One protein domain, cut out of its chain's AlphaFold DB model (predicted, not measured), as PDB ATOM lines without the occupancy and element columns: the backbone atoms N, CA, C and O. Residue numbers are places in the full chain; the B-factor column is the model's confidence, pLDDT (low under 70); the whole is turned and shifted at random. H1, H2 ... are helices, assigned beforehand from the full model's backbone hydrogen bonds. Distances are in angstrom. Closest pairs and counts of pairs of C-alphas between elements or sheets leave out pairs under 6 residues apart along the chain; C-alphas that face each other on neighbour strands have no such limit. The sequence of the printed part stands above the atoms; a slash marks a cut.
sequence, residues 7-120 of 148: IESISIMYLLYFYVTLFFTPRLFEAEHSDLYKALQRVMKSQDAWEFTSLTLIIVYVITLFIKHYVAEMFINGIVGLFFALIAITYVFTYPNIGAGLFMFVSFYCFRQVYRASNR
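What this domain is: This is residues 7 to 120 of the 148 residues of an uncharacterized protein of Staphylococcus warneri (UniProt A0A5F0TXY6). Three long helices, H4, H5 and H6, fold back and forth as two open helical hairpins that share H5, a zigzag whose arms splay away from each link. H1 crosses one side of this zigzag, from H6 over H5 to H4, and the short H2 and H3 gather at one end of the whole, with H3 packing on the last residues of H5. At the opposite end the last turns of H6, residues 114 to 120, stick out. The printed part has 114 residues with six named helices, in the order H1 to H6, and no named strand; the class is all helix. It is compact, with a radius of gyration of the C-alphas of 15.2 A and spans of 48 by 32 by 20 A.

How they stand to each other: H1, residues 7 to 24, touches H4, residues 47 to 64, closest at the C-alphas of Tyr 19 and Glu 51, 5.5 A apart, at a steep tilt of 40 degrees, opposite ways. With residues 8 to 15 alone H1 touches H5, residues 70 to 94, at a steep tilt of 60 degrees, the same way; the closest C-alphas, of Ser 11 and Phe 84, are 6.3 A apart. With residue 7 alone H1 only just touches H6, residues 96 to 120, with 3 pairs of C-alphas within 8 A, the closest being Ile 7 and Cys 110 at 6.9 A. H2, residues 28 to 31, only just touches H3, residues 35 to 43, also with 3 such pairs; the closest C-alphas, of Phe 29 and Tyr 37, are 5.3 A apart. H3 touches residues 87 to 94 of H5, closest at the C-alphas of Leu 36 and Thr 94, 5.4 A. H4 and H5 form a hairpin at a shallow tilt of 29 degrees, closest at the C-alphas of Tyr 61 and Ile 76, 6.8 A. H5 and H6 form another at 24 degrees, closest at the C-alphas of Val 92 and Gly 99, 3.9 A. H5 is the hub, touching 4 other helices; H4 and H6 are apart. In H1, H4, H5 and H6 every O i to N i+4 pair is within hydrogen-bond range; in H3 4 of 5 are, and H2 is too short for such a pair.

Where its parts are: H1 begins at C-alpha 7, (14.320, -24.831, 24.627), and is 25.7 A long. H2 and H3 follow, then H4, 26.0 A, and H5, 36.1 A. H6, 34.9 A, ends at C-alpha 120, (30.127, -29.770, 19.482).

The domain as a whole: The two C-alphas farthest apart, of Ala 31 and Arg 120, are 48.7 A apart. The printed part has no cut, and its five links between helices are tight. Residues 66 to 71 stand free, as do residues 114 to 120 of H6. The mean pLDDT of the printed part is 74.1; 42 residues are under 70, among them residues 89 to 107 and 113 to 120.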
ATOM      1  N   ILE A   7      15.320 -23.981  23.971       69.31
ATOM      2  CA  ILE A   7      14.320 -24.831  24.627       69.31
ATOM      3  C   ILE A   7      14.064 -24.346  26.035       69.31
ATOM      4  O   ILE A   7      12.920 -24.214  26.433       69.31
ATOM      5  N   GLU A   8      15.137 -24.033  26.752       69.44
ATOM      6  CA  GLU A   8      15.066 -23.409  28.062       69.44
ATOM      7  C   GLU A   8      14.204 -22.141  27.987       69.44
ATOM      8  O   GLU A   8      13.211 -22.049  28.702       69.44
ATOM      9  N   SER A   9      14.477 -21.246  27.029       71.38
ATOM     10  CA  SER A   9      13.663 -20.051  26.779       71.38
ATOM     11  C   SER A   9      12.190 -20.371  26.498       71.38
ATOM     12  O   SER A   9      11.323 -19.722  27.073       71.38
ATOM     13  N   ILE A  10      11.886 -21.364  25.652       73.75
ATOM     14  CA  ILE A  10      10.500 -21.772  25.356       73.75
ATOM     15  C   ILE A  10       9.809 -22.291  26.622       73.75
ATOM     16  O   ILE A  10       8.693 -21.872  26.919       73.75
ATOM     17  N   SER A  11      10.475 -23.158  27.386       73.50
ATOM     18  CA  SER A  11       9.920 -23.749  28.602       73.50
ATOM     19  C   SER A  11       9.620 -22.692  29.660       73.50
ATOM     20  O   SER A  11       8.554 -22.729  30.262       73.50
ATOM     21  N   ILE A  12      10.508 -21.713  29.856       76.94
ATOM     22  CA  ILE A  12      10.274 -20.613  30.807       76.94
ATOM     23  C   ILE A  12       9.166 -19.694  30.317       76.94
ATOM     24  O   ILE A  12       8.343 -19.258  31.113       76.94
ATOM     25  N   MET A  13       9.132 -19.391  29.019       77.75
ATOM     26  CA  MET A  13       8.103 -18.526  28.452       77.75
ATOM     27  C   MET A  13       6.720 -19.168  28.590       77.75
ATOM     28  O   MET A  13       5.757 -18.488  28.931       77.75
ATOM     29  N   TYR A  14       6.638 -20.489  28.419       75.81
ATOM     30  CA  TYR A  14       5.422 -21.255  28.663       75.81
ATOM     31  C   TYR A  14       5.068 -21.333  30.155       75.81
ATOM     32  O   TYR A  14       3.910 -21.157  30.516       75.81
ATOM     33  N   LEU A  15       6.057 -21.536  31.031       78.88
ATOM     34  CA  LEU A  15       5.882 -21.523  32.487       78.88
ATOM     35  C   LEU A  15       5.330 -20.175  32.977       78.88
ATOM     36  O   LEU A  15       4.417 -20.135  33.798       78.88
ATOM     37  N   LEU A  16       5.855 -19.075  32.435       80.75
ATOM     38  CA  LEU A  16       5.420 -17.717  32.740       80.75
ATOM     39  C   LEU A  16       4.018 -17.440  32.194       80.75
ATOM     40  O   LEU A  16       3.182 -16.913  32.919       80.75
ATOM     41  N   TYR A  17       3.731 -17.852  30.956       78.75
ATOM     42  CA  TYR A  17       2.380 -17.805  30.394       78.75
ATOM     43  C   TYR A  17       1.375 -18.574  31.264       78.75
ATOM     44  O   TYR A  17       0.300 -18.059  31.570       78.75
ATOM     45  N   PHE A  18       1.736 -19.782  31.703       79.56
ATOM     46  CA  PHE A  18       0.896 -20.625  32.546       79.56
ATOM     47  C   PHE A  18       0.617 -19.966  33.901       79.56
ATOM     48  O   PHE A  18      -0.545 -19.839  34.275       79.56
ATOM     49  N   TYR A  19       1.650 -19.455  34.582       83.25
ATOM     50  CA  TYR A  19       1.492 -18.703  35.830       83.25
ATOM     51  C   TYR A  19       0.557 -17.497  35.662       83.25
ATOM     52  O   TYR A  19      -0.421 -17.372  36.391       83.25
ATOM     53  N   VAL A  20       0.820 -16.641  34.667       78.31
ATOM     54  CA  VAL A  20       0.018 -15.435  34.405       78.31
ATOM     55  C   VAL A  20      -1.444 -15.797  34.133       78.31
ATOM     56  O   VAL A  20      -2.348 -15.139  34.642       78.31
ATOM     57  N   THR A  21      -1.688 -16.870  33.380       80.00
ATOM     58  CA  THR A  21      -3.046 -17.344  33.072       80.00
ATOM     59  C   THR A  21      -3.799 -17.770  34.334       80.00
ATOM     60  O   THR A  21      -4.959 -17.393  34.508       80.00
ATOM     61  N   LEU A  22      -3.144 -18.521  35.227       81.19
ATOM     62  CA  LEU A  22      -3.750 -18.965  36.486       81.19
ATOM     63  C   LEU A  22      -3.975 -17.804  37.460       81.19
ATOM     64  O   LEU A  22      -5.055 -17.718  38.038       81.19
ATOM     65  N   PHE A  23      -3.010 -16.887  37.562       81.88
ATOM     66  CA  PHE A  23      -3.077 -15.715  38.436       81.88
ATOM     67  C   PHE A  23      -4.255 -14.793  38.085       81.88
ATOM     68  O   PHE A  23      -4.997 -14.353  38.960       81.88
ATOM     69  N   PHE A  24      -4.465 -14.511  36.793       80.38
ATOM     70  CA  PHE A  24      -5.578 -13.661  36.352       80.38
ATOM     71  C   PHE A  24      -6.928 -14.385  36.320       80.38
ATOM     72  O   PHE A  24      -7.966 -13.722  36.315       80.38
ATOM     73  N   THR A  25      -6.938 -15.722  36.323       81.06
ATOM     74  CA  THR A  25      -8.174 -16.514  36.260       81.06
ATOM     75  C   THR A  25      -8.250 -17.513  37.418       81.06
ATOM     76  O   THR A  25      -8.185 -18.719  37.188       81.06
ATOM     77  N   PRO A  26      -8.442 -17.055  38.671       68.00
ATOM     78  CA  PRO A  26      -8.283 -17.860  39.894       68.00
ATOM     79  C   PRO A  26      -9.307 -19.000  40.091       68.00
ATOM     80  O   PRO A  26      -9.321 -19.649  41.130       68.00
ATOM     81  N   ARG A  27     -10.181 -19.270  39.113       74.19
ATOM     82  CA  ARG A  27     -11.138 -20.394  39.117       74.19
ATOM     83  C   ARG A  27     -11.246 -21.101  37.770       74.19
ATOM     84  O   ARG A  27     -12.257 -21.737  37.491       74.19
ATOM     85  N   LEU A  28     -10.230 -20.981  36.923       74.44
ATOM     86  CA  LEU A  28     -10.218 -21.574  35.587       74.44
ATOM     87  C   LEU A  28     -10.541 -23.076  35.631       74.44
ATOM     88  O   LEU A  28     -11.362 -23.557  34.859       74.44
ATOM     89  N   PHE A  29      -9.972 -23.804  36.597       76.75
ATOM     90  CA  PHE A  29     -10.148 -25.257  36.693       76.75
ATOM     91  C   PHE A  29     -11.539 -25.671  37.198       76.75
ATOM     92  O   PHE A  29     -11.969 -26.797  36.958       76.75
ATOM     93  N   GLU A  30     -12.228 -24.790  37.923       70.12
ATOM     94  CA  GLU A  30     -13.592 -25.025  38.414       70.12
ATOM     95  C   GLU A  30     -14.644 -24.579  37.395       70.12
ATOM     96  O   GLU A  30     -15.673 -25.234  37.245       70.12
ATOM     97  N   ALA A  31     -14.381 -23.472  36.696       66.69
ATOM     98  CA  ALA A  31     -15.281 -22.877  35.716       66.69
ATOM     99  C   ALA A  31     -15.290 -23.644  34.389       66.69
ATOM    100  O   ALA A  31     -16.316 -23.718  33.716       66.69
ATOM    101  N   GLU A  32     -14.152 -24.219  34.006       65.56
ATOM    102  CA  GLU A  32     -13.984 -24.887  32.727       65.56
ATOM    103  C   GLU A  32     -13.904 -26.404  32.959       65.56
ATOM    104  O   GLU A  32     -12.868 -26.959  33.316       65.56
ATOM    105  N   HIS A  33     -15.020 -27.115  32.759       65.06
ATOM    106  CA  HIS A  33     -15.120 -28.578  32.927       65.06
ATOM    107  C   HIS A  33     -14.398 -29.387  31.829       65.06
ATOM    108  O   HIS A  33     -14.807 -30.503  31.493       65.06
ATOM    109  N   SER A  34     -13.323 -28.836  31.269       69.75
ATOM    110  CA  SER A  34     -12.478 -29.509  30.293       69.75
ATOM    111  C   SER A  34     -11.762 -30.695  30.935       69.75
ATOM    112  O   SER A  34     -11.284 -30.633  32.074       69.75
ATOM    113  N   ASP A  35     -11.635 -31.784  30.180       73.19
ATOM    114  CA  ASP A  35     -10.880 -32.959  30.615       73.19
ATOM    115  C   ASP A  35      -9.386 -32.643  30.830       73.19
ATOM    116  O   ASP A  35      -8.709 -33.370  31.560       73.19
ATOM    117  N   LEU A  36      -8.895 -31.517  30.292       74.56
ATOM    118  CA  LEU A  36      -7.547 -30.996  30.530       74.56
ATOM    119  C   LEU A  36      -7.368 -30.603  31.994       74.56
ATOM    120  O   LEU A  36      -6.432 -31.050  32.653       74.56
ATOM    121  N   TYR A  37      -8.278 -29.783  32.516       74.56
ATOM    122  CA  TYR A  37      -8.184 -29.292  33.886       74.56
ATOM    123  C   TYR A  37      -8.456 -30.401  34.894       74.56
ATOM    124  O   TYR A  37      -7.768 -30.469  35.909       74.56
ATOM    125  N   LYS A  38      -9.335 -31.358  34.568       74.94
ATOM    126  CA  LYS A  38      -9.492 -32.585  35.367       74.94
ATOM    127  C   LYS A  38      -8.204 -33.410  35.415       74.94
ATOM    128  O   LYS A  38      -7.864 -33.954  36.463       74.94
ATOM    129  N   ALA A  39      -7.482 -33.524  34.301       76.00
ATOM    130  CA  ALA A  39      -6.203 -34.226  34.262       76.00
ATOM    131  C   ALA A  39      -5.115 -33.477  35.054       76.00
ATOM    132  O   ALA A  39      -4.403 -34.104  35.838       76.00
ATOM    133  N   LEU A  40      -5.044 -32.146  34.948       76.94
ATOM    134  CA  LEU A  40      -4.155 -31.320  35.777       76.94
ATOM    135  C   LEU A  40      -4.493 -31.439  37.274       76.94
ATOM    136  O   LEU A  40      -3.584 -31.544  38.100       76.94
ATOM    137  N   GLN A  41      -5.782 -31.513  37.623       80.50
ATOM    138  CA  GLN A  41      -6.261 -31.726  38.994       80.50
ATOM    139  C   GLN A  41      -5.883 -33.101  39.573       80.50
ATOM    140  O   GLN A  41      -5.768 -33.248  40.790       80.50
ATOM    141  N   ARG A  42      -5.648 -34.120  38.728       79.88
ATOM    142  CA  ARG A  42      -5.131 -35.423  39.190       79.88
ATOM    143  C   ARG A  42      -3.673 -35.351  39.631       79.88
ATOM    144  O   ARG A  42      -3.278 -36.123  40.499       79.88
ATOM    145  N   VAL A  43      -2.886 -34.458  39.036       80.00
ATOM    146  CA  VAL A  43      -1.467 -34.280  39.380       80.00
ATOM    147  C   VAL A  43      -1.328 -33.380  40.607       80.00
ATOM    148  O   VAL A  43      -0.633 -33.744  41.552       80.00
ATOM    149  N   MET A  44      -2.027 -32.240  40.637       81.88
ATOM    150  CA  MET A  44      -2.144 -31.402  41.836       81.88
ATOM    151  C   MET A  44      -3.598 -31.009  42.052       81.88
ATOM    152  O   MET A  44      -4.233 -30.472  41.153       81.88
ATOM    153  N   LYS A  45      -4.105 -31.239  43.265       79.00
ATOM    154  CA  LYS A  45      -5.538 -31.137  43.578       79.00
ATOM    155  C   LYS A  45      -6.130 -29.728  43.452       79.00
ATOM    156  O   LYS A  45      -7.343 -29.621  43.322       79.00
ATOM    157  N   SER A  46      -5.319 -28.673  43.513       83.75
ATOM    158  CA  SER A  46      -5.793 -27.285  43.464       83.75
ATOM    159  C   SER A  46      -5.085 -26.469  42.388       83.75
ATOM    160  O   SER A  46      -3.912 -26.695  42.083       83.75
ATOM    161  N   GLN A  47      -5.808 -25.494  41.830       83.06
ATOM    162  CA  GLN A  47      -5.242 -24.511  40.908       83.06
ATOM    163  C   GLN A  47      -4.164 -23.666  41.601       83.06
ATOM    164  O   GLN A  47      -3.096 -23.461  41.032       83.06
ATOM    165  N   ASP A  48      -4.393 -23.282  42.858       84.75
ATOM    166  CA  ASP A  48      -3.417 -22.544  43.666       84.75
ATOM    167  C   ASP A  48      -2.090 -23.304  43.788       84.75
ATOM    168  O   ASP A  48      -1.021 -22.709  43.697       84.75
ATOM    169  N   ALA A  49      -2.119 -24.637  43.934       86.00
ATOM    170  CA  ALA A  49      -0.893 -25.434  43.988       86.00
ATOM    171  C   ALA A  49      -0.102 -25.357  42.673       86.00
ATOM    172  O   ALA A  49       1.128 -25.257  42.697       86.00
ATOM    173  N   TRP A  50      -0.793 -25.354  41.531       85.69
ATOM    174  CA  TRP A  50      -0.172 -25.159  40.222       85.69
ATOM    175  C   TRP A  50       0.419 -23.757  40.075       85.69
ATOM    176  O   TRP A  50       1.555 -23.616  39.614       85.69
ATOM    177  N   GLU A  51      -0.311 -22.736  40.515       86.38
ATOM    178  CA  GLU A  51       0.138 -21.348  40.498       86.38
ATOM    179  C   GLU A  51       1.394 -21.158  41.365       86.38
ATOM    180  O   GLU A  51       2.438 -20.750  40.849       86.38
ATOM    181  N   PHE A  52       1.355 -21.554  42.641       88.75
ATOM    182  CA  PHE A  52       2.496 -21.460  43.559       88.75
ATOM    183  C   PHE A  52       3.715 -22.239  43.061       88.75
ATOM    184  O   PHE A  52       4.848 -21.756  43.161       88.75
ATOM    185  N   THR A  53       3.505 -23.431  42.495       86.81
ATOM    186  CA  THR A  53       4.606 -24.228  41.940       86.81
ATOM    187  C   THR A  53       5.230 -23.525  40.739       86.81
ATOM    188  O   THR A  53       6.453 -23.413  40.661       86.81
ATOM    189  N   SER A  54       4.411 -22.995  39.825       85.44
ATOM    190  CA  SER A  54       4.908 -22.262  38.657       85.44
ATOM    191  C   SER A  54       5.682 -20.998  39.053       85.44
ATOM    192  O   SER A  54       6.788 -20.793  38.556       85.44
ATOM    193  N   LEU A  55       5.193 -20.226  40.030       88.62
ATOM    194  CA  LEU A  55       5.895 -19.066  40.582       88.62
ATOM    195  C   LEU A  55       7.240 -19.452  41.210       88.62
ATOM    196  O   LEU A  55       8.263 -18.819  40.946       88.62
ATOM    197  N   THR A  56       7.257 -20.523  42.005       89.19
ATOM    198  CA  THR A  56       8.478 -21.027  42.648       89.19
ATOM    199  C   THR A  56       9.522 -21.417  41.604       89.19
ATOM    200  O   THR A  56      10.687 -21.039  41.719       89.19
ATOM    201  N   LEU A  57       9.109 -22.118  40.546       86.56
ATOM    202  CA  LEU A  57       9.994 -22.507  39.450       86.56
ATOM    203  C   LEU A  57      10.537 -21.298  38.676       86.56
ATOM    204  O   LEU A  57      11.718 -21.295  38.333       86.56
ATOM    205  N   ILE A  58       9.726 -20.257  38.454       86.62
ATOM    206  CA  ILE A  58      10.178 -18.998  37.837       86.62
ATOM    207  C   ILE A  58      11.255 -18.338  38.707       86.62
ATOM    208  O   ILE A  58      12.314 -17.974  38.197       86.62
ATOM    209  N   ILE A  59      11.028 -18.222  40.018       88.19
ATOM    210  CA  ILE A  59      11.985 -17.604  40.950       88.19
ATOM    211  C   ILE A  59      13.298 -18.394  40.982       88.19
ATOM    212  O   ILE A  59      14.375 -17.816  40.821       88.19
ATOM    213  N   VAL A  60      13.224 -19.719  41.129       85.81
ATOM    214  CA  VAL A  60      14.398 -20.608  41.121       85.81
ATOM    215  C   VAL A  60      15.166 -20.487  39.802       85.81
ATOM    216  O   VAL A  60      16.400 -20.417  39.790       85.81
ATOM    217  N   TYR A  61      14.453 -20.397  38.681       83.00
ATOM    218  CA  TYR A  61      15.071 -20.187  37.381       83.00
ATOM    219  C   TYR A  61      15.806 -18.837  37.300       83.00
ATOM    220  O   TYR A  61      16.976 -18.791  36.914       83.00
ATOM    221  N   VAL A  62      15.166 -17.743  37.725       84.31
ATOM    222  CA  VAL A  62      15.776 -16.403  37.735       84.31
ATOM    223  C   VAL A  62      17.030 -16.380  38.604       84.31
ATOM    224  O   VAL A  62      18.063 -15.882  38.160       84.31
ATOM    225  N   ILE A  63      16.987 -16.976  39.800       84.12
ATOM    226  CA  ILE A  63      18.146 -17.066  40.701       84.12
ATOM    227  C   ILE A  63      19.323 -17.753  40.001       84.12
ATOM    228  O   ILE A  63      20.471 -17.322  40.116       84.12
ATOM    229  N   THR A  64      19.062 -18.789  39.211       78.81
ATOM    230  CA  THR A  64      20.134 -19.569  38.582       78.81
ATOM    231  C   THR A  64      20.691 -18.999  37.299       78.81
ATOM    232  O   THR A  64      21.767 -19.422  36.881       78.81
ATOM    233  N   LEU A  65      20.086 -17.944  36.750       76.69
ATOM    234  CA  LEU A  65      20.762 -17.088  35.773       76.69
ATOM    235  C   LEU A  65      21.980 -16.362  36.367       76.69
ATOM    236  O   LEU A  65      22.889 -15.988  35.615       76.69
ATOM    237  N   PHE A  66      22.019 -16.178  37.693       79.62
ATOM    238  CA  PHE A  66      23.124 -15.527  38.403       79.62
ATOM    239  C   PHE A  66      24.194 -16.511  38.900       79.62
ATOM    240  O   PHE A  66      25.317 -16.097  39.187       79.62
ATOM    241  N   ILE A  67      23.895 -17.814  38.944       76.56
ATOM    242  CA  ILE A  67      24.818 -18.847  39.429       76.56
ATOM    243  C   ILE A  67      25.586 -19.460  38.247       76.56
ATOM    244  O   ILE A  67      25.006 -20.076  37.358       76.56
ATOM    245  N   LYS A  68      26.922 -19.348  38.247       64.25
ATOM    246  CA  LYS A  68      27.812 -19.896  37.197       64.25
ATOM    247  C   LYS A  68      28.188 -21.379  37.404       64.25
ATOM    248  O   LYS A  68      29.281 -21.788  37.020       64.25
ATOM    249  N   HIS A  69      27.323 -22.188  38.020       71.50
ATOM    250  CA  HIS A  69      27.579 -23.619  38.238       71.50
ATOM    251  C   HIS A  69      26.827 -24.494  37.230       71.50
ATOM    252  O   HIS A  69      25.599 -24.535  37.227       71.50
ATOM    253  N   TYR A  70      27.579 -25.269  36.446       65.75
ATOM    254  CA  TYR A  70      27.059 -26.194  35.427       65.75
ATOM    255  C   TYR A  70      26.094 -27.257  35.988       65.75
ATOM    256  O   TYR A  70      25.113 -27.625  35.349       65.75
ATOM    257  N   VAL A  71      26.333 -27.728  37.216       69.31
ATOM    258  CA  VAL A  71      25.465 -28.724  37.870       69.31
ATOM    259  C   VAL A  71      24.106 -28.123  38.242       69.31
ATOM    260  O   VAL A  71      23.075 -28.748  38.009       69.31
ATOM    261  N   ALA A  72      24.090 -26.889  38.757       67.81
ATOM    262  CA  ALA A  72      22.849 -26.180  39.075       67.81
ATOM    263  C   ALA A  72      22.022 -25.897  37.810       67.81
ATOM    264  O   ALA A  72      20.795 -25.975  37.832       67.81
ATOM    265  N   GLU A  73      22.698 -25.630  36.690       65.19
ATOM    266  CA  GLU A  73      22.078 -25.453  35.377       65.19
ATOM    267  C   GLU A  73      21.405 -26.736  34.872       65.19
ATOM    268  O   GLU A  73      20.230 -26.703  34.510       65.19
ATOM    269  N   MET A  74      22.109 -27.873  34.893       69.38
ATOM    270  CA  MET A  74      21.521 -29.162  34.506       69.38
ATOM    271  C   MET A  74      20.319 -29.527  35.376       69.38
ATOM    272  O   MET A  74      19.296 -29.967  34.854       69.38
ATOM    273  N   PHE A  75      20.426 -29.318  36.688       75.94
ATOM    274  CA  PHE A  75      19.368 -29.665  37.631       75.94
ATOM    275  C   PHE A  75      18.083 -28.871  37.368       75.94
ATOM    276  O   PHE A  75      17.000 -29.446  37.277       75.94
ATOM    277  N   ILE A  76      18.195 -27.560  37.161       72.81
ATOM    278  CA  ILE A  76      17.027 -26.700  36.941       72.81
ATOM    279  C   ILE A  76      16.433 -26.880  35.559       72.81
ATOM    280  O   ILE A  76      15.213 -26.940  35.438       72.81
ATOM    281  N   ASN A  77      17.265 -27.038  34.531       72.94
ATOM    282  CA  ASN A  77      16.764 -27.384  33.205       72.94
ATOM    283  C   ASN A  77      16.037 -28.739  33.225       72.94
ATOM    284  O   ASN A  77      15.016 -28.888  32.559       72.94
ATOM    285  N   GLY A  78      16.503 -29.692  34.039       73.06
ATOM    286  CA  GLY A  78      15.812 -30.956  34.285       73.06
ATOM    287  C   GLY A  78      14.447 -30.769  34.952       73.06
ATOM    288  O   GLY A  78      13.456 -31.292  34.452       73.06
ATOM    289  N   ILE A  79      14.371 -29.988  36.034       79.25
ATOM    290  CA  ILE A  79      13.113 -29.732  36.760       79.25
ATOM    291  C   ILE A  79      12.103 -28.977  35.889       79.25
ATOM    292  O   ILE A  79      10.951 -29.394  35.777       79.25
ATOM    293  N   VAL A  80      12.525 -27.886  35.245       73.50
ATOM    294  CA  VAL A  80      11.661 -27.086  34.361       73.50
ATOM    295  C   VAL A  80      11.218 -27.918  33.154       73.50
ATOM    296  O   VAL A  80      10.055 -27.857  32.757       73.50
ATOM    297  N   GLY A  81      12.111 -28.746  32.603       75.06
ATOM    298  CA  GLY A  81      11.788 -29.684  31.530       75.06
ATOM    299  C   GLY A  81      10.770 -30.750  31.945       75.06
ATOM    300  O   GLY A  81       9.835 -31.017  31.195       75.06
ATOM    301  N   LEU A  82      10.898 -31.313  33.148       78.25
ATOM    302  CA  LEU A  82       9.934 -32.261  33.722       78.25
ATOM    303  C   LEU A  82       8.556 -31.627  33.915       78.25
ATOM    304  O   LEU A  82       7.543 -32.226  33.556       78.25
ATOM    305  N   PHE A  83       8.514 -30.401  34.435       75.88
ATOM    306  CA  PHE A  83       7.266 -29.664  34.611       75.88
ATOM    307  C   PHE A  83       6.585 -29.375  33.268       75.88
ATOM    308  O   PHE A  83       5.387 -29.602  33.108       75.88
ATOM    309  N   PHE A  84       7.361 -28.954  32.267       75.12
ATOM    310  CA  PHE A  84       6.860 -28.770  30.910       75.12
ATOM    311  C   PHE A  84       6.343 -30.084  30.306       75.12
ATOM    312  O   PHE A  84       5.271 -30.105  29.704       75.12
ATOM    313  N   ALA A  85       7.064 -31.194  30.499       75.69
ATOM    314  CA  ALA A  85       6.650 -32.508  30.020       75.69
ATOM    315  C   ALA A  85       5.320 -32.956  30.647       75.69
ATOM    316  O   ALA A  85       4.463 -33.463  29.931       75.69
ATOM    317  N   LEU A  86       5.108 -32.716  31.946       76.25
ATOM    318  CA  LEU A  86       3.833 -33.001  32.617       76.25
ATOM    319  C   LEU A  86       2.665 -32.241  31.974       76.25
ATOM    320  O   LEU A  86       1.619 -32.835  31.701       76.25
ATOM    321  N   ILE A  87       2.847 -30.951  31.679       73.75
ATOM    322  CA  ILE A  87       1.809 -30.153  31.017       73.75
ATOM    323  C   ILE A  87       1.590 -30.637  29.580       73.75
ATOM    324  O   ILE A  87       0.450 -30.846  29.169       73.75
ATOM    325  N   ALA A  88       2.664 -30.879  28.828       72.06
ATOM    326  CA  ALA A  88       2.587 -31.350  27.450       72.06
ATOM    327  C   ALA A  88       1.877 -32.709  27.343       72.06
ATOM    328  O   ALA A  88       0.999 -32.870  26.502       72.06
ATOM    329  N   ILE A  89       2.198 -33.663  28.221       69.50
ATOM    330  CA  ILE A  89       1.537 -34.972  28.285       69.50
ATOM    331  C   ILE A  89       0.046 -34.802  28.590       69.50
ATOM    332  O   ILE A  89      -0.793 -35.429  27.945       69.50
ATOM    333  N   THR A  90      -0.296 -33.909  29.517       69.38
ATOM    334  CA  THR A  90      -1.696 -33.604  29.842       69.38
ATOM    335  C   THR A  90      -2.437 -33.049  28.619       69.38
ATOM    336  O   THR A  90      -3.525 -33.514  28.290       69.38
ATOM    337  N   TYR A  91      -1.803 -32.151  27.858       68.19
ATOM    338  CA  TYR A  91      -2.325 -31.652  26.583       68.19
ATOM    339  C   TYR A  91      -2.444 -32.730  25.496       68.19
ATOM    340  O   TYR A  91      -3.397 -32.695  24.725       68.19
ATOM    341  N   VAL A  92      -1.512 -33.688  25.420       66.06
ATOM    342  CA  VAL A  92      -1.573 -34.827  24.480       66.06
ATOM    343  C   VAL A  92      -2.770 -35.724  24.787       66.06
ATOM    344  O   VAL A  92      -3.438 -36.179  23.866       66.06
ATOM    345  N   PHE A  93      -3.074 -35.970  26.060       63.97
ATOM    346  CA  PHE A  93      -4.209 -36.819  26.416       63.97
ATOM    347  C   PHE A  93      -5.566 -36.133  26.229       63.97
ATOM    348  O   PHE A  93      -6.543 -36.822  25.948       63.97
ATOM    349  N   THR A  94      -5.641 -34.804  26.342       64.62
ATOM    350  CA  THR A  94      -6.911 -34.078  26.171       64.62
ATOM    351  C   THR A  94      -7.151 -33.588  24.744       64.62
ATOM    352  O   THR A  94      -8.258 -33.701  24.227       64.62
ATOM    353  N   TYR A  95      -6.123 -33.056  24.087       65.31
ATOM    354  CA  TYR A  95      -6.192 -32.546  22.718       65.31
ATOM    355  C   TYR A  95      -5.120 -33.236  21.873       65.31
ATOM    356  O   TYR A  95      -4.121 -32.605  21.524       65.31
ATOM    357  N   PRO A  96      -5.310 -34.518  21.516       59.50
ATOM    358  CA  PRO A  96      -4.262 -35.358  20.938       59.50
ATOM    359  C   PRO A  96      -3.595 -34.758  19.705       59.50
ATOM    360  O   PRO A  96      -2.379 -34.844  19.581       59.50
ATOM    361  N   ASN A  97      -4.330 -34.047  18.850       68.88
ATOM    362  CA  ASN A  97      -3.750 -33.418  17.661       68.88
ATOM    363  C   ASN A  97      -2.854 -32.208  17.995       68.88
ATOM    364  O   ASN A  97      -1.769 -32.063  17.433       68.88
ATOM    365  N   ILE A  98      -3.278 -31.350  18.928       64.06
ATOM    366  CA  ILE A  98      -2.539 -30.135  19.319       64.06
ATOM    367  C   ILE A  98      -1.379 -30.500  20.247       64.06
ATOM    368  O   ILE A  98      -0.251 -30.046  20.055       64.06
ATOM    369  N   GLY A  99      -1.643 -31.366  21.225       57.56
ATOM    370  CA  GLY A  99      -0.650 -31.875  22.157       57.56
ATOM    371  C   GLY A  99       0.434 -32.683  21.452       57.56
ATOM    372  O   GLY A  99       1.609 -32.457  21.726       57.56
ATOM    373  N   ALA A 100       0.089 -33.559  20.497       58.28
ATOM    374  CA  ALA A 100       1.096 -34.283  19.715       58.28
ATOM    375  C   ALA A 100       1.936 -33.337  18.849       58.28
ATOM    376  O   ALA A 100       3.145 -33.533  18.745       58.28
ATOM    377  N   GLY A 101       1.336 -32.282  18.284       62.47
ATOM    378  CA  GLY A 101       2.065 -31.248  17.547       62.47
ATOM    379  C   GLY A 101       3.087 -30.517  18.421       62.47
ATOM    380  O   GLY A 101       4.265 -30.447  18.070       62.47
ATOM    381  N   LEU A 102       2.668 -30.037  19.596       65.44
ATOM    382  CA  LEU A 102       3.549 -29.397  20.582       65.44
ATOM    383  C   LEU A 102       4.649 -30.344  21.069       65.44
ATOM    384  O   LEU A 102       5.825 -29.978  21.082       65.44
ATOM    385  N   PHE A 103       4.282 -31.574  21.420       63.88
ATOM    386  CA  PHE A 103       5.218 -32.595  21.871       63.88
ATOM    387  C   PHE A 103       6.247 -32.934  20.789       63.88
ATOM    388  O   PHE A 103       7.439 -33.003  21.086       63.88
ATOM    389  N   MET A 104       5.825 -33.088  19.531       67.19
ATOM    390  CA  MET A 104       6.711 -33.374  18.404       67.19
ATOM    391  C   MET A 104       7.660 -32.204  18.125       67.19
ATOM    392  O   MET A 104       8.861 -32.425  17.980       67.19
ATOM    393  N   PHE A 105       7.163 -30.962  18.115       67.88
ATOM    394  CA  PHE A 105       8.000 -29.776  17.907       67.88
ATOM    395  C   PHE A 105       9.053 -29.614  19.003       67.88
ATOM    396  O   PHE A 105      10.232 -29.405  18.703       67.88
ATOM    397  N   VAL A 106       8.653 -29.745  20.271       66.31
ATOM    398  CA  VAL A 106       9.576 -29.615  21.403       66.31
ATOM    399  C   VAL A 106      10.562 -30.779  21.439       66.31
ATOM    400  O   VAL A 106      11.759 -30.547  21.600       66.31
ATOM    401  N   SER A 107      10.106 -32.010  21.202       65.94
ATOM    402  CA  SER A 107      10.975 -33.193  21.141       65.94
ATOM    403  C   SER A 107      11.989 -33.093  20.005       65.94
ATOM    404  O   SER A 107      13.169 -33.368  20.213       65.94
ATOM    405  N   PHE A 108      11.573 -32.631  18.823       71.12
ATOM    406  CA  PHE A 108      12.466 -32.411  17.686       71.12
ATOM    407  C   PHE A 108      13.513 -31.331  17.986       71.12
ATOM    408  O   PHE A 108      14.697 -31.504  17.686       71.12
ATOM    409  N   TYR A 109      13.113 -30.231  18.631       67.06
ATOM    410  CA  TYR A 109      14.055 -29.199  19.061       67.06
ATOM    411  C   TYR A 109      15.024 -29.707  20.137       67.06
ATOM    412  O   TYR A 109      16.223 -29.441  20.022       67.06
ATOM    413  N   CYS A 110      14.541 -30.474  21.126       65.00
ATOM    414  CA  CYS A 110      15.355 -31.180  22.127       65.00
ATOM    415  C   CYS A 110      16.389 -32.066  21.458       65.00
ATOM    416  O   CYS A 110      17.584 -31.917  21.710       65.00
ATOM    417  N   PHE A 111      15.947 -32.913  20.537       70.25
ATOM    418  CA  PHE A 111      16.828 -33.798  19.798       70.25
ATOM    419  C   PHE A 111      17.887 -33.010  19.021       70.25
ATOM    420  O   PHE A 111      19.077 -33.292  19.130       70.25
ATOM    421  N   ARG A 112      17.492 -31.944  18.318       70.62
ATOM    422  CA  ARG A 112      18.417 -31.074  17.577       70.62
ATOM    423  C   ARG A 112      19.430 -30.371  18.486       70.62
ATOM    424  O   ARG A 112      20.573 -30.165  18.071       70.62
ATOM    425  N   GLN A 113      19.045 -29.973  19.697       66.06
ATOM    426  CA  GLN A 113      19.975 -29.373  20.655       66.06
ATOM    427  C   GLN A 113      20.945 -30.381  21.244       66.06
ATOM    428  O   GLN A 113      22.141 -30.099  21.263       66.06
ATOM    429  N   VAL A 114      20.451 -31.537  21.682       66.19
ATOM    430  CA  VAL A 114      21.292 -32.621  22.197       66.19
ATOM    431  C   VAL A 114      22.269 -33.069  21.115       66.19
ATOM    432  O   VAL A 114      23.466 -33.143  21.371       66.19
ATOM    433  N   TYR A 115      21.798 -33.230  19.879       66.19
ATOM    434  CA  TYR A 115      22.636 -33.563  18.730       66.19
ATOM    435  C   TYR A 115      23.716 -32.501  18.473       66.19
ATOM    436  O   TYR A 115      24.891 -32.826  18.325       66.19
ATOM    437  N   ARG A 116      23.366 -31.204  18.498       67.50
ATOM    438  CA  ARG A 116      24.360 -30.117  18.385       67.50
ATOM    439  C   ARG A 116      25.348 -30.096  19.544       67.50
ATOM    440  O   ARG A 116      26.521 -29.830  19.306       67.50
ATOM    441  N   ALA A 117      24.897 -30.313  20.776       64.62
ATOM    442  CA  ALA A 117      25.759 -30.331  21.953       64.62
ATOM    443  C   ALA A 117      26.736 -31.517  21.902       64.62
ATOM    444  O   ALA A 117      27.931 -31.324  22.123       64.62
ATOM    445  N   SER A 118      26.243 -32.694  21.506       62.06
ATOM    446  CA  SER A 118      27.035 -33.907  21.283       62.06
ATOM    447  C   SER A 118      28.087 -33.687  20.195       62.06
ATOM    448  O   SER A 118      29.283 -33.811  20.455       62.06
ATOM    449  N   ASN A 119      27.675 -33.218  19.011       68.81
ATOM    450  CA  ASN A 119      28.611 -32.959  17.913       68.81
ATOM    451  C   ASN A 119      29.584 -31.819  18.228       68.81
ATOM    452  O   ASN A 119      30.708 -31.820  17.737       68.81
ATOM    453  N   ARG A 120      29.204 -30.829  19.047       69.19
ATOM    454  CA  ARG A 120      30.127 -29.770  19.482       69.19
ATOM    455  C   ARG A 120      31.256 -30.336  20.340       69.19
ATOM    456  O   ARG A 120      32.372 -29.823  20.268       69.19
TER     457      ARG A 120